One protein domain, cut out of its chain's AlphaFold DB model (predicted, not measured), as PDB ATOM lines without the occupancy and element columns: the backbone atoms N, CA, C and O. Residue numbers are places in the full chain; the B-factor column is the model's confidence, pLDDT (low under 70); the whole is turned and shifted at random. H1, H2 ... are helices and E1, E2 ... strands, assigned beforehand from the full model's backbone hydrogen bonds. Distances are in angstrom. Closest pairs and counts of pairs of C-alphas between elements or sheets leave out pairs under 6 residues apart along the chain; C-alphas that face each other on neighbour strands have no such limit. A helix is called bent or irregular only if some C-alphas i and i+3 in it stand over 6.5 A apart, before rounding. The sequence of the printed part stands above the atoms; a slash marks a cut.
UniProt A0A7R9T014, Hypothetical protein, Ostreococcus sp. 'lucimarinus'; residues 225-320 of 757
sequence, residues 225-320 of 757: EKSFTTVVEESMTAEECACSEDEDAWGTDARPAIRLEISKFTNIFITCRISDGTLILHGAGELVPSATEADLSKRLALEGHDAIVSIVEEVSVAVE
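Overview. This is residues 225 to 320 of the 757 residues of the protein "Hypothetical protein" of Ostreococcus sp. 'lucimarinus' (UniProt A0A7R9T014). A strongly twisted sheet of four antiparallel strands has a helical hairpin beside it, with H1 next to edge strand E4 and H2 folding back over one face of the sheet above E3. The long loop of residues 237 to 254 swings past E3 and E4 on the side away from H2. The printed part has 96 residues, with four named strands followed by two named helices: E1, E2, E3, E4, H1 and H2. The sheet's order is E1, E2, E3, E4, and the class is mixed, helices and strands. The whole is compact and rounded, with a radius of gyration of the C-alphas of 12.3 A and spans of 33 by 26 by 23 A.

Along the chain. The printed part begins at Glu 225, and E1, residues 229 to 236, starts at C-alpha 229 at (129.985, 126.810, 175.005). E1 measures 17.7 A from first to last C-alpha and bends by 62 degrees at residue 233. E2, residues 255 to 261, measures 18.2 A. E3, residues 267 to 272, measures 16.9 A. E4, residues 279 to 282, is the shortest strand at 10.0 A and ends at C-alpha 282 at (128.859, 120.199, 160.367). H1, residues 290 to 303, measures 19.7 A. H2, residues 306 to 320, measures 22.9 A and ends at C-alpha 320 at (143.194, 130.046, 166.293). H2 is only just irregular: C-alphas 306 and 309 are 6.9 A apart.

Arrangement. The four strands make a meander, each strand the antiparallel neighbour of the one before, with E1 and E4 as edge strands. E1 and E2 form a hairpin across a long link, with an angle of 157 degrees between their directions. N 233 and O 257 are within hydrogen-bond range at 2.9 A, as are N 259 and O 231 at 2.8 A. E2 and E3 form a hairpin at 148 degrees, with N 258 and O 270 within hydrogen-bond range at 2.8 A. E3 and E4 form a hairpin, also at 148 degrees, with N 280 and O 271 within hydrogen-bond range at 2.8 A. E1 and E4 are apart. From edge to edge the strands' lines turn by 86 degrees. H1 is on the sheet but stands at the sheet's level, at a height of 2.4 A. The closest C-alphas of E4 and H1 are those of Leu 281 and Ser 297, 5.6 A apart. H1 and H2 form a helical hairpin and touch, H1 with residues 296 to 300 alone and H2 with residues 307 to 311 alone. Their closest C-alphas are those of Leu 300 and Ala 307, 5.6 A apart. They run opposite ways at a shallow tilt of 24 degrees. H2 is on the sheet at a height of 9.8 A and lies over E3. It runs along the strands, at 23 degrees to E3 on the local plane. H2 and the sheet form two layers, a helix on one face of a sheet. In H1 every O i to N i+4 pair is within hydrogen-bond range; in H2 it is 9 of 11.

Size, cuts and confidence. The two C-alphas farthest apart are those of Ser 275 and Glu 320, at 34.7 A. The printed part has no cut. The link from E1 to E2, residues 237 to 254, is long, and its C-alphas lie 8 to 18 A from the mean of the C-alphas. The links from E2 to E3 and from H1 to H2 are tight, and those from E3 to E4 and from E4 to H1 are short. The mean pLDDT of the printed part is 85.7; residues 226 to 227 and residue 245 are under 70.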
ATOM      1  N   GLU A 225     132.425 121.039 180.408       75.31
ATOM      2  CA  GLU A 225     133.660 121.415 179.733       75.31
ATOM      3  C   GLU A 225     133.837 122.928 179.619       75.31
ATOM      4  O   GLU A 225     132.915 123.690 179.347       75.31
ATOM      5  N   LYS A 226     135.072 123.386 179.842       68.75
ATOM      6  CA  LYS A 226     135.409 124.823 179.833       68.75
ATOM      7  C   LYS A 226     135.967 125.309 178.498       68.75
ATOM      8  O   LYS A 226     136.245 126.500 178.363       68.75
ATOM      9  N   SER A 227     136.218 124.398 177.562       66.75
ATOM     10  CA  SER A 227     136.875 124.678 176.284       66.75
ATOM     11  C   SER A 227     135.941 125.312 175.250       66.75
ATOM     12  O   SER A 227     136.436 125.989 174.355       66.75
ATOM     13  N   PHE A 228     134.622 125.162 175.388       77.12
ATOM     14  CA  PHE A 228     133.616 125.696 174.464       77.12
ATOM     15  C   PHE A 228     132.273 125.905 175.168       77.12
ATOM     16  O   PHE A 228     132.061 125.420 176.277       77.12
ATOM     17  N   THR A 229     131.369 126.647 174.526       83.56
ATOM     18  CA  THR A 229     129.985 126.810 175.005       83.56
ATOM     19  C   THR A 229     129.052 125.958 174.156       83.56
ATOM     20  O   THR A 229     129.174 125.951 172.932       83.56
ATOM     21  N   THR A 230     128.126 125.245 174.796       85.81
ATOM     22  CA  THR A 230     127.111 124.428 174.127       85.81
ATOM     23  C   THR A 230     125.752 125.125 174.178       85.81
ATOM     24  O   THR A 230     125.309 125.578 175.233       85.81
ATOM     25  N   VAL A 231     125.074 125.216 173.034       87.50
ATOM     26  CA  VAL A 231     123.690 125.704 172.937       87.50
ATOM     27  C   VAL A 231     122.901 124.712 172.096       87.50
ATOM     28  O   VAL A 231     123.319 124.390 170.988       87.50
ATOM     29  N   VAL A 232     121.784 124.203 172.616       88.69
ATOM     30  CA  VAL A 232     120.873 123.363 171.827       88.69
ATOM     31  C   VAL A 232     119.847 124.267 171.160       88.69
ATOM     32  O   VAL A 232     119.138 125.009 171.835       88.69
ATOM     33  N   GLU A 233     119.791 124.208 169.838       90.81
ATOM     34  CA  GLU A 233     118.835 124.932 169.011       90.81
ATOM     35  C   GLU A 233     117.796 123.923 168.499       90.81
ATOM     36  O   GLU A 233     118.138 122.910 167.888       90.81
ATOM     37  N   GLU A 234     116.516 124.178 168.764       87.75
ATOM     38  CA  GLU A 234     115.421 123.224 168.501       87.75
ATOM     39  C   GLU A 234     115.017 123.138 167.024       87.75
ATOM     40  O   GLU A 234     114.389 122.175 166.581       87.75
ATOM     41  N   SER A 235     115.333 124.179 166.257       89.50
ATOM     42  CA  SER A 235     114.896 124.318 164.876       89.50
ATOM     43  C   SER A 235     115.874 125.188 164.107       89.50
ATOM     44  O   SER A 235     115.831 126.412 164.210       89.50
ATOM     45  N   MET A 236     116.703 124.548 163.293       90.12
ATOM     46  CA  MET A 236     117.637 125.197 162.385       90.12
ATOM     47  C   MET A 236     117.452 124.684 160.956       90.12
ATOM     48  O   MET A 236     117.041 123.541 160.719       90.12
ATOM     49  N   THR A 237     117.745 125.550 159.993       89.81
ATOM     50  CA  THR A 237     117.796 125.221 158.564       89.81
ATOM     51  C   THR A 237     119.154 124.628 158.166       89.81
ATOM     52  O   THR A 237     120.124 124.689 158.921       89.81
ATOM     53  N   ALA A 238     119.247 124.071 156.951       86.12
ATOM     54  CA  ALA A 238     120.504 123.548 156.399       86.12
ATOM     55  C   ALA A 238     121.639 124.576 156.420       86.12
ATOM     56  O   ALA A 238     122.762 124.261 156.810       86.12
ATOM     57  N   GLU A 239     121.316 125.804 156.017       86.00
ATOM     58  CA  GLU A 239     122.271 126.902 155.905       86.00
ATOM     59  C   GLU A 239     122.753 127.359 157.284       86.00
ATOM     60  O   GLU A 239     123.948 127.561 157.482       86.00
ATOM     61  N   GLU A 240     121.849 127.460 158.261       87.12
ATOM     62  CA  GLU A 240     122.203 127.874 159.623       87.12
ATOM     63  C   GLU A 240     123.090 126.843 160.338       87.12
ATOM     64  O   GLU A 240     123.930 127.233 161.148       87.12
ATOM     65  N   CYS A 241     122.938 125.551 160.024       83.81
ATOM     66  CA  CYS A 241     123.782 124.469 160.546       83.81
ATOM     67  C   CYS A 241     125.074 124.240 159.748       83.81
ATOM     68  O   CYS A 241     125.808 123.310 160.073       83.81
ATOM     69  N   ALA A 242     125.343 125.023 158.697       84.06
ATOM     70  CA  ALA A 242     126.459 124.796 157.775       84.06
ATOM     71  C   ALA A 242     126.505 123.356 157.210       84.06
ATOM     72  O   ALA A 242     127.575 122.765 157.074       84.06
ATOM     73  N   CYS A 243     125.335 122.785 156.906       82.56
ATOM     74  CA  CYS A 243     125.212 121.432 156.372       82.56
ATOM     75  C   CYS A 243     125.479 121.426 154.858       82.56
ATOM     76  O   CYS A 243     124.709 121.997 154.079       82.56
ATOM     77  N   SER A 244     126.566 120.774 154.441       70.06
ATOM     78  CA  SER A 244     126.854 120.466 153.041       70.06
ATOM     79  C   SER A 244     126.103 119.212 152.596       70.06
ATOM     80  O   SER A 244     125.945 118.271 153.361       70.06
ATOM     81  N   GLU A 245     125.626 119.205 151.349       69.38
ATOM     82  CA  GLU A 245     125.210 117.989 150.623       69.38
ATOM     83  C   GLU A 245     124.159 117.077 151.303       69.38
ATOM     84  O   GLU A 245     124.018 115.922 150.914       69.38
ATOM     85  N   ASP A 246     123.372 117.597 152.254       75.38
ATOM     86  CA  ASP A 246     122.334 116.845 152.985       75.38
ATOM     87  C   ASP A 246     122.860 115.555 153.652       75.38
ATOM     88  O   ASP A 246     122.226 114.498 153.634       75.38
ATOM     89  N   GLU A 247     124.048 115.636 154.254       78.69
ATOM     90  CA  GLU A 247     124.737 114.503 154.896       78.69
ATOM     91  C   GLU A 247     123.954 113.857 156.060       78.69
ATOM     92  O   GLU A 247     124.169 112.686 156.409       78.69
ATOM     93  N   ASP A 248     123.031 114.607 156.669       85.12
ATOM     94  CA  ASP A 248     122.137 114.142 157.733       85.12
ATOM     95  C   ASP A 248     120.728 113.743 157.237       85.12
ATOM     96  O   ASP A 248     119.928 113.212 158.019       85.12
ATOM     97  N   ALA A 249     120.472 113.896 155.931       87.44
ATOM     98  CA  ALA A 249     119.275 113.506 155.184       87.44
ATOM     99  C   ALA A 249     117.955 114.187 155.617       87.44
ATOM    100  O   ALA A 249     116.858 113.683 155.333       87.44
ATOM    101  N   TRP A 250     118.043 115.338 156.290       88.00
ATOM    102  CA  TRP A 250     116.887 116.178 156.633       88.00
ATOM    103  C   TRP A 250     116.376 117.015 155.453       88.00
ATOM    104  O   TRP A 250     115.233 117.471 155.455       88.00
ATOM    105  N   GLY A 251     117.206 117.252 154.444       85.81
ATOM    106  CA  GLY A 251     116.926 118.126 153.317       85.81
ATOM    107  C   GLY A 251     116.533 119.528 153.784       85.81
ATOM    108  O   GLY A 251     117.277 120.212 154.498       85.81
ATOM    109  N   THR A 252     115.334 119.954 153.386       85.50
ATOM    110  CA  THR A 252     114.754 121.260 153.743       85.50
ATOM    111  C   THR A 252     113.981 121.259 155.063       85.50
ATOM    112  O   THR A 252     113.528 122.323 155.484       85.50
ATOM    113  N   ASP A 253     113.782 120.101 155.697       88.00
ATOM    114  CA  ASP A 253     113.058 120.007 156.969       88.00
ATOM    115  C   ASP A 253     113.867 120.687 158.086       88.00
ATOM    116  O   ASP A 253     115.094 120.623 158.089       88.00
ATOM    117  N   ALA A 254     113.211 121.346 159.046       88.56
ATOM    118  CA  ALA A 254     113.912 121.949 160.181       88.56
ATOM    119  C   ALA A 254     114.444 120.863 161.127       88.56
ATOM    120  O   ALA A 254     113.706 119.935 161.483       88.56
ATOM    121  N   ARG A 255     115.704 121.000 161.552       90.94
ATOM    122  CA  ARG A 255     116.415 120.010 162.377       90.94
ATOM    123  C   ARG A 255     116.933 120.617 163.686       90.94
ATOM    124  O   ARG A 255     117.340 121.779 163.672       90.94
ATOM    125  N   PRO A 256     116.957 119.867 164.799       93.88
ATOM    126  CA  PRO A 256     117.622 120.296 166.018       93.88
ATOM    127  C   PRO A 256     119.136 120.140 165.865       93.88
ATOM    128  O   PRO A 256     119.605 119.205 165.207       93.88
ATOM    129  N   ALA A 257     119.898 121.025 166.496       94.44
ATOM    130  CA  ALA A 257     121.353 120.984 166.464       94.44
ATOM    131  C   ALA A 257     121.959 121.435 167.794       94.44
ATOM    132  O   ALA A 257     121.424 122.306 168.479       94.44
ATOM    133  N   ILE A 258     123.119 120.883 168.142       93.00
ATOM    134  CA  ILE A 258     123.992 121.464 169.162       93.00
ATOM    135  C   ILE A 258     124.929 122.429 168.449       93.00
ATOM    136  O   ILE A 258     125.762 122.005 167.650       93.00
ATOM    137  N   ARG A 259     124.827 123.718 168.766       92.00
ATOM    138  CA  ARG A 259     125.826 124.720 168.407       92.00
ATOM    139  C   ARG A 259     126.957 124.681 169.429       92.00
ATOM    140  O   ARG A 259     126.744 124.948 170.613       92.00
ATOM    141  N   LEU A 260     128.158 124.366 168.957       89.81
ATOM    142  CA  LEU A 260     129.390 124.429 169.734       89.81
ATOM    143  C   LEU A 260     130.128 125.718 169.371       89.81
ATOM    144  O   LEU A 260     130.664 125.859 168.270       89.81
ATOM    145  N   GLU A 261     130.146 126.669 170.299       87.56
ATOM    146  CA  GLU A 261     130.817 127.956 170.114       87.56
ATOM    147  C   GLU A 261     132.304 127.818 170.471       87.56
ATOM    148  O   GLU A 261     132.673 127.765 171.650       87.56
ATOM    149  N   ILE A 262     133.153 127.752 169.439       81.94
ATOM    150  CA  ILE A 262     134.617 127.655 169.571       81.94
ATOM    151  C   ILE A 262     135.221 129.051 169.751       81.94
ATOM    152  O   ILE A 262     136.078 129.284 170.606       81.94
ATOM    153  N   SER A 263     134.757 130.009 168.949       76.12
ATOM    154  CA  SER A 263     135.130 131.418 169.055       76.12
ATOM    155  C   SER A 263     133.910 132.309 168.839       76.12
ATOM    156  O   SER A 263     132.826 131.847 168.503       76.12
ATOM    157  N   LYS A 264     134.078 133.628 168.996       71.69
ATOM    158  CA  LYS A 264     132.994 134.596 168.763       71.69
ATOM    159  C   LYS A 264     132.432 134.534 167.332       71.69
ATOM    160  O   LYS A 264     131.311 134.980 167.104       71.69
ATOM    161  N   PHE A 265     133.226 134.059 166.376       73.38
ATOM    162  CA  PHE A 265     132.892 134.084 164.952       73.38
ATOM    163  C   PHE A 265     132.847 132.695 164.322       73.38
ATOM    164  O   PHE A 265     132.534 132.588 163.139       73.38
ATOM    165  N   THR A 266     133.167 131.647 165.081       83.00
ATOM    166  CA  THR A 266     133.296 130.297 164.545       83.00
ATOM    167  C   THR A 266     132.568 129.304 165.428       83.00
ATOM    168  O   THR A 266     132.906 129.121 166.601       83.00
ATOM    169  N   ASN A 267     131.586 128.653 164.816       88.62
ATOM    170  CA  ASN A 267     130.760 127.623 165.417       88.62
ATOM    171  C   ASN A 267     130.893 126.350 164.589       88.62
ATOM    172  O   ASN A 267     131.010 126.422 163.367       88.62
ATOM    173  N   ILE A 268     130.824 125.209 165.258       91.38
ATOM    174  CA  ILE A 268     130.547 123.925 164.612       91.38
ATOM    175  C   ILE A 268     129.208 123.412 165.128       91.38
ATOM    176  O   ILE A 268     128.778 123.778 166.229       91.38
ATOM    177  N   PHE A 269     128.547 122.576 164.339       92.25
ATOM    178  CA  PHE A 269     127.217 122.077 164.666       92.25
ATOM    179  C   PHE A 269     127.218 120.558 164.719       92.25
ATOM    180  O   PHE A 269     127.904 119.904 163.937       92.25
ATOM    181  N   ILE A 270     126.442 120.002 165.643       93.56
ATOM    182  CA  ILE A 270     126.184 118.565 165.709       93.56
ATOM    183  C   ILE A 270     124.689 118.331 165.542       93.56
ATOM    184  O   ILE A 270     123.895 118.861 166.320       93.56
ATOM    185  N   THR A 271     124.309 117.531 164.550       93.94
ATOM    186  CA  THR A 271     122.917 117.123 164.307       93.94
ATOM    187  C   THR A 271     122.783 115.608 164.443       93.94
ATOM    188  O   THR A 271     123.777 114.886 164.517       93.94
ATOM    189  N   CYS A 272     121.550 115.108 164.496       92.31
ATOM    190  CA  CYS A 272     121.275 113.677 164.381       92.31
ATOM    191  C   CYS A 272     120.881 113.360 162.943       92.31
ATOM    192  O   CYS A 272     119.981 114.006 162.414       92.31
ATOM    193  N   ARG A 273     121.452 112.325 162.331       90.69
ATOM    194  CA  ARG A 273     120.971 111.823 161.041       90.69
ATOM    195  C   ARG A 273     119.542 111.296 161.173       90.69
ATOM    196  O   ARG A 273     119.244 110.513 162.076       90.69
ATOM    197  N   ILE A 274     118.665 111.664 160.240       90.56
ATOM    198  CA  ILE A 274     117.238 111.308 160.301       90.56
ATOM    199  C   ILE A 274     116.987 109.789 160.243       90.56
ATOM    200  O   ILE A 274     116.020 109.302 160.823       90.56
ATOM    201  N   SER A 275     117.847 109.030 159.555       88.44
ATOM    202  CA  SER A 275     117.636 107.603 159.289       88.44
ATOM    203  C   SER A 275     117.945 106.707 160.489       88.44
ATOM    204  O   SER A 275     117.251 105.712 160.705       88.44
ATOM    205  N   ASP A 276     118.972 107.038 161.271       87.12
ATOM    206  CA  ASP A 276     119.527 106.152 162.301       87.12
ATOM    207  C   ASP A 276     119.850 106.847 163.641       87.12
ATOM    208  O   ASP A 276     120.201 106.164 164.604       87.12
ATOM    209  N   GLY A 277     119.712 108.173 163.727       88.12
ATOM    210  CA  GLY A 277     119.993 108.954 164.934       88.12
ATOM    211  C   GLY A 277     121.480 109.191 165.217       88.12
ATOM    212  O   GLY A 277     121.807 109.751 166.262       88.12
ATOM    213  N   THR A 278     122.386 108.790 164.319       90.12
ATOM    214  CA  THR A 278     123.838 108.973 164.491       90.12
ATOM    215  C   THR A 278     124.196 110.459 164.526       90.12
ATOM    216  O   THR A 278     123.630 111.246 163.770       90.12
ATOM    217  N   LEU A 279     125.148 110.845 165.379       92.19
ATOM    218  CA  LEU A 279     125.640 112.222 165.456       92.19
ATOM    219  C   LEU A 279     126.487 112.572 164.221       92.19
ATOM    220  O   LEU A 279     127.407 111.832 163.872       92.19
ATOM    221  N   ILE A 280     126.187 113.705 163.585       91.19
ATOM    222  CA  ILE A 280     126.874 114.222 162.393       91.19
ATOM    223  C   ILE A 280     127.479 115.587 162.711       91.19
ATOM    224  O   ILE A 280     126.822 116.421 163.330       91.19
ATOM    225  N   LEU A 281     128.729 115.795 162.294       91.81
ATOM    226  CA  LEU A 281     129.478 117.037 162.469       91.81
ATOM    227  C   LEU A 281     129.312 117.925 161.233       91.81
ATOM    228  O   LEU A 281     129.566 117.467 160.128       91.81
ATOM    229  N   HIS A 282     128.982 119.199 161.433       90.56
ATOM    230  CA  HIS A 282     128.859 120.199 160.367       90.56
ATOM    231  C   HIS A 282     129.705 121.445 160.658       90.56
ATOM    232  O   HIS A 282     129.976 121.785 161.816       90.56
ATOM    233  N   GLY A 283     130.115 122.143 159.596       85.75
ATOM    234  CA  GLY A 283     130.890 123.392 159.658       85.75
ATOM    235  C   GLY A 283     132.405 123.232 159.867       85.75
ATOM    236  O   GLY A 283     133.131 124.225 159.855       85.75
ATOM    237  N   ALA A 284     132.916 122.006 160.030       85.94
ATOM    238  CA  ALA A 284     134.348 121.762 160.227       85.94
ATOM    239  C   ALA A 284     135.169 121.847 158.924       85.94
ATOM    240  O   ALA A 284     136.331 122.257 158.973       85.94
ATOM    241  N   GLY A 285     134.591 121.516 157.765       80.50
ATOM    242  CA  GLY A 285     135.286 121.482 156.471       80.50
ATOM    243  C   GLY A 285     135.827 122.823 155.972       80.50
ATOM    244  O   GLY A 285     136.768 122.856 155.179       80.50
ATOM    245  N   GLU A 286     135.307 123.946 156.472       78.25
ATOM    246  CA  GLU A 286     135.889 125.268 156.197       78.25
ATOM    247  C   GLU A 286     137.163 125.542 157.016       78.25
ATOM    248  O   GLU A 286     137.956 126.423 156.667       78.25
ATOM    249  N   LEU A 287     137.370 124.794 158.102       81.88
ATOM    250  CA  LEU A 287     138.406 125.031 159.108       81.88
ATOM    251  C   LEU A 287     139.557 124.027 158.998       81.88
ATOM    252  O   LEU A 287     140.721 124.397 159.178       81.88
ATOM    253  N   VAL A 288     139.250 122.763 158.699       83.00
ATOM    254  CA  VAL A 288     140.229 121.671 158.596       83.00
ATOM    255  C   VAL A 288     140.226 121.038 157.198       83.00
ATOM    256  O   VAL A 288     139.234 121.120 156.483       83.00
ATOM    257  N   PRO A 289     141.326 120.394 156.761       82.94
ATOM    258  CA  PRO A 289     141.343 119.670 155.490       82.94
ATOM    259  C   PRO A 289     140.280 118.561 155.444       82.94
ATOM    260  O   PRO A 289     140.080 117.873 156.441       82.94
ATOM    261  N   SER A 290     139.705 118.287 154.269       82.81
ATOM    262  CA  SER A 290     138.620 117.297 154.098       82.81
ATOM    263  C   SER A 290     138.963 115.889 154.607       82.81
ATOM    264  O   SER A 290     138.099 115.162 155.081       82.81
ATOM    265  N   ALA A 291     140.238 115.486 154.548       83.94
ATOM    266  CA  ALA A 291     140.680 114.204 155.105       83.94
ATOM    267  C   ALA A 291     140.594 114.166 156.642       83.94
ATOM    268  O   ALA A 291     140.271 113.128 157.211       83.94
ATOM    269  N   THR A 292     140.881 115.292 157.301       85.00
ATOM    270  CA  THR A 292     140.749 115.450 158.752       85.00
ATOM    271  C   THR A 292     139.278 115.519 159.140       85.00
ATOM    272  O   THR A 292     138.865 114.811 160.045       85.00
ATOM    273  N   GLU A 293     138.467 116.292 158.417       87.00
ATOM    274  CA  GLU A 293     137.016 116.362 158.635       87.00
ATOM    275  C   GLU A 293     136.340 114.985 158.556       87.00
ATOM    276  O   GLU A 293     135.546 114.634 159.429       87.00
ATOM    277  N   ALA A 294     136.691 114.178 157.550       86.19
ATOM    278  CA  ALA A 294     136.159 112.827 157.406       86.19
ATOM    279  C   ALA A 294     136.536 111.921 158.594       86.19
ATOM    280  O   ALA A 294     135.721 111.107 159.031       86.19
ATOM    281  N   ASP A 295     137.749 112.066 159.140       88.69
ATOM    282  CA  ASP A 295     138.180 111.322 160.329       88.69
ATOM    283  C   ASP A 295     137.454 111.793 161.599       88.69
ATOM    284  O   ASP A 295     136.979 110.958 162.367       88.69
ATOM    285  N   LEU A 296     137.283 113.110 161.786       90.56
ATOM    286  CA  LEU A 296     136.519 113.685 162.902       90.56
ATOM    287  C   LEU A 296     135.053 113.231 162.870       90.56
ATOM    288  O   LEU A 296     134.520 112.794 163.889       90.56
ATOM    289  N   SER A 297     134.425 113.262 161.693       89.25
ATOM    290  CA  SER A 297     133.038 112.826 161.495       89.25
ATOM    291  C   SER A 297     132.872 111.331 161.756       89.25
ATOM    292  O   SER A 297     131.933 110.903 162.428       89.25
ATOM    293  N   LYS A 298     133.827 110.514 161.297       90.06
ATOM    294  CA  LYS A 298     133.850 109.076 161.583       90.06
ATOM    295  C   LYS A 298     134.031 108.792 163.076       90.06
ATOM    296  O   LYS A 298     133.404 107.871 163.592       90.06
ATOM    297  N   ARG A 299     134.879 109.561 163.762       92.06
ATOM    298  CA  ARG A 299     135.117 109.437 165.205       92.06
ATOM    299  C   ARG A 299     133.860 109.782 165.998       92.06
ATOM    300  O   ARG A 299     133.449 108.981 166.827       92.06
ATOM    301  N   LEU A 300     133.197 110.891 165.662       92.56
ATOM    302  CA  LEU A 300     131.919 111.282 166.262       92.56
ATOM    303  C   LEU A 300     130.845 110.197 166.083       92.56
ATOM    304  O   LEU A 300     130.136 109.870 167.029       92.56
ATOM    305  N   ALA A 301     130.765 109.592 164.895       87.44
ATOM    306  CA  ALA A 301     129.807 108.526 164.615       87.44
ATOM    307  C   ALA A 301     130.072 107.225 165.403       87.44
ATOM    308  O   ALA A 301     129.134 106.472 165.657       87.44
ATOM    309  N   LEU A 302     131.329 106.933 165.764       87.94
ATOM    310  CA  LEU A 302     131.718 105.702 166.468       87.94
ATOM    311  C   LEU A 302     131.742 105.856 167.994       87.94
ATOM    312  O   LEU A 302     131.341 104.938 168.704       87.94
ATOM    313  N   GLU A 303     132.250 106.983 168.482       88.56
ATOM    314  CA  GLU A 303     132.490 107.248 169.907       88.56
ATOM    315  C   GLU A 303     131.373 108.095 170.540       88.56
ATOM    316  O   GLU A 303     131.271 108.173 171.760       88.56
ATOM    317  N   GLY A 304     130.501 108.716 169.738       87.44
ATOM    318  CA  GLY A 304     129.390 109.520 170.240       87.44
ATOM    319  C   GLY A 304     129.865 110.768 170.990       87.44
ATOM    320  O   GLY A 304     130.755 111.485 170.531       87.44
ATOM    321  N   HIS A 305     129.255 111.053 172.144       87.06
ATOM    322  CA  HIS A 305     129.540 112.273 172.906       87.06
ATOM    323  C   HIS A 305     130.981 112.343 173.439       87.06
ATOM    324  O   HIS A 305     131.525 113.443 173.545       87.06
ATOM    325  N   ASP A 306     131.625 111.198 173.698       87.31
ATOM    326  CA  ASP A 306     132.994 111.126 174.229       87.31
ATOM    327  C   ASP A 306     134.027 111.777 173.288       87.31
ATOM    328  O   ASP A 306     135.019 112.357 173.739       87.31
ATOM    329  N   ALA A 307     133.781 111.754 171.972       89.31
ATOM    330  CA  ALA A 307     134.683 112.351 170.987       89.31
ATOM    331  C   ALA A 307     134.586 113.881 170.901       89.31
ATOM    332  O   ALA A 307     135.526 114.516 170.416       89.31
ATOM    333  N   ILE A 308     133.484 114.494 171.357       89.31
ATOM    334  CA  ILE A 308     133.189 115.918 171.117       89.31
ATOM    335  C   ILE A 308     134.307 116.813 171.655       89.31
ATOM    336  O   ILE A 308     134.762 117.719 170.959       89.31
ATOM    337  N   VAL A 309     134.806 116.533 172.860       87.12
ATOM    338  CA  VAL A 309     135.866 117.336 173.489       87.12
ATOM    339  C   VAL A 309     137.154 117.290 172.670       87.12
ATOM    340  O   VAL A 309     137.725 118.334 172.357       87.12
ATOM    341  N   SER A 310     137.578 116.091 172.258       86.12
ATOM    342  CA  SER A 310     138.773 115.918 171.425       86.12
ATOM    343  C   SER A 310     138.618 116.584 170.056       86.12
ATOM    344  O   SER A 310     139.586 117.157 169.557       86.12
ATOM    345  N   ILE A 311     137.428 116.511 169.450       88.19
ATOM    346  CA  ILE A 311     137.133 117.151 168.162       88.19
ATOM    347  C   ILE A 311     137.238 118.671 168.302       88.19
ATOM    348  O   ILE A 311     137.909 119.318 167.497       88.19
ATOM    349  N   VAL A 312     136.629 119.250 169.342       86.31
ATOM    350  CA  VAL A 312     136.684 120.698 169.572       86.31
ATOM    351  C   VAL A 312     138.117 121.162 169.818       86.31
ATOM    352  O   VAL A 312     138.502 122.189 169.265       86.31
ATOM    353  N   GLU A 313     138.932 120.435 170.583       83.19
ATOM    354  CA  GLU A 313     140.344 120.796 170.782       83.19
ATOM    355  C   GLU A 313     141.130 120.831 169.459       83.19
ATOM    356  O   GLU A 313     141.904 121.765 169.227       83.19
ATOM    357  N   GLU A 314     140.907 119.860 168.570       83.88
ATOM    358  CA  GLU A 314     141.578 119.779 167.267       83.88
ATOM    359  C   GLU A 314     141.138 120.916 166.325       83.88
ATOM    360  O   GLU A 314     141.981 121.603 165.739       83.88
ATOM    361  N   VAL A 315     139.831 121.190 166.249       85.88
ATOM    362  CA  VAL A 315     139.278 122.290 165.439       85.88
ATOM    363  C   VAL A 315     139.675 123.657 166.009       85.88
ATOM    364  O   VAL A 315     140.025 124.558 165.247       85.88
ATOM    365  N   SER A 316     139.717 123.821 167.335       82.75
ATOM    366  CA  SER A 316     140.099 125.082 167.997       82.75
ATOM    367  C   SER A 316     141.490 125.555 167.582       82.75
ATOM    368  O   SER A 316     141.691 126.742 167.331       82.75
ATOM    369  N   VAL A 317     142.450 124.636 167.439       79.00
ATOM    370  CA  VAL A 317     143.799 124.981 166.968       79.00
ATOM    371  C   VAL A 317     143.764 125.520 165.535       79.00
ATOM    372  O   VAL A 317     144.474 126.479 165.226       79.00
ATOM    373  N   ALA A 318     142.939 124.944 164.657       81.19
ATOM    374  CA  ALA A 318     142.782 125.425 163.285       81.19
ATOM    375  C   ALA A 318     142.127 126.819 163.242       81.19
ATOM    376  O   ALA A 318     142.621 127.711 162.541       81.19
ATOM    377  N   VAL A 319     141.096 127.043 164.064       82.50
ATOM    378  CA  VAL A 319     140.434 128.351 164.225       82.50
ATOM    379  C   VAL A 319     141.430 129.405 164.698       82.50
ATOM    380  O   VAL A 319     141.592 130.438 164.050       82.50
ATOM    381  N   GLU A 320     142.181 129.129 165.763       81.31
ATOM    382  CA  GLU A 320     143.194 130.046 166.293       81.31
ATOM    383  C   GLU A 320     144.273 130.399 165.253       81.31
ATOM    384  O   GLU A 320     144.739 131.542 165.184       81.31
TER     385      GLU A 320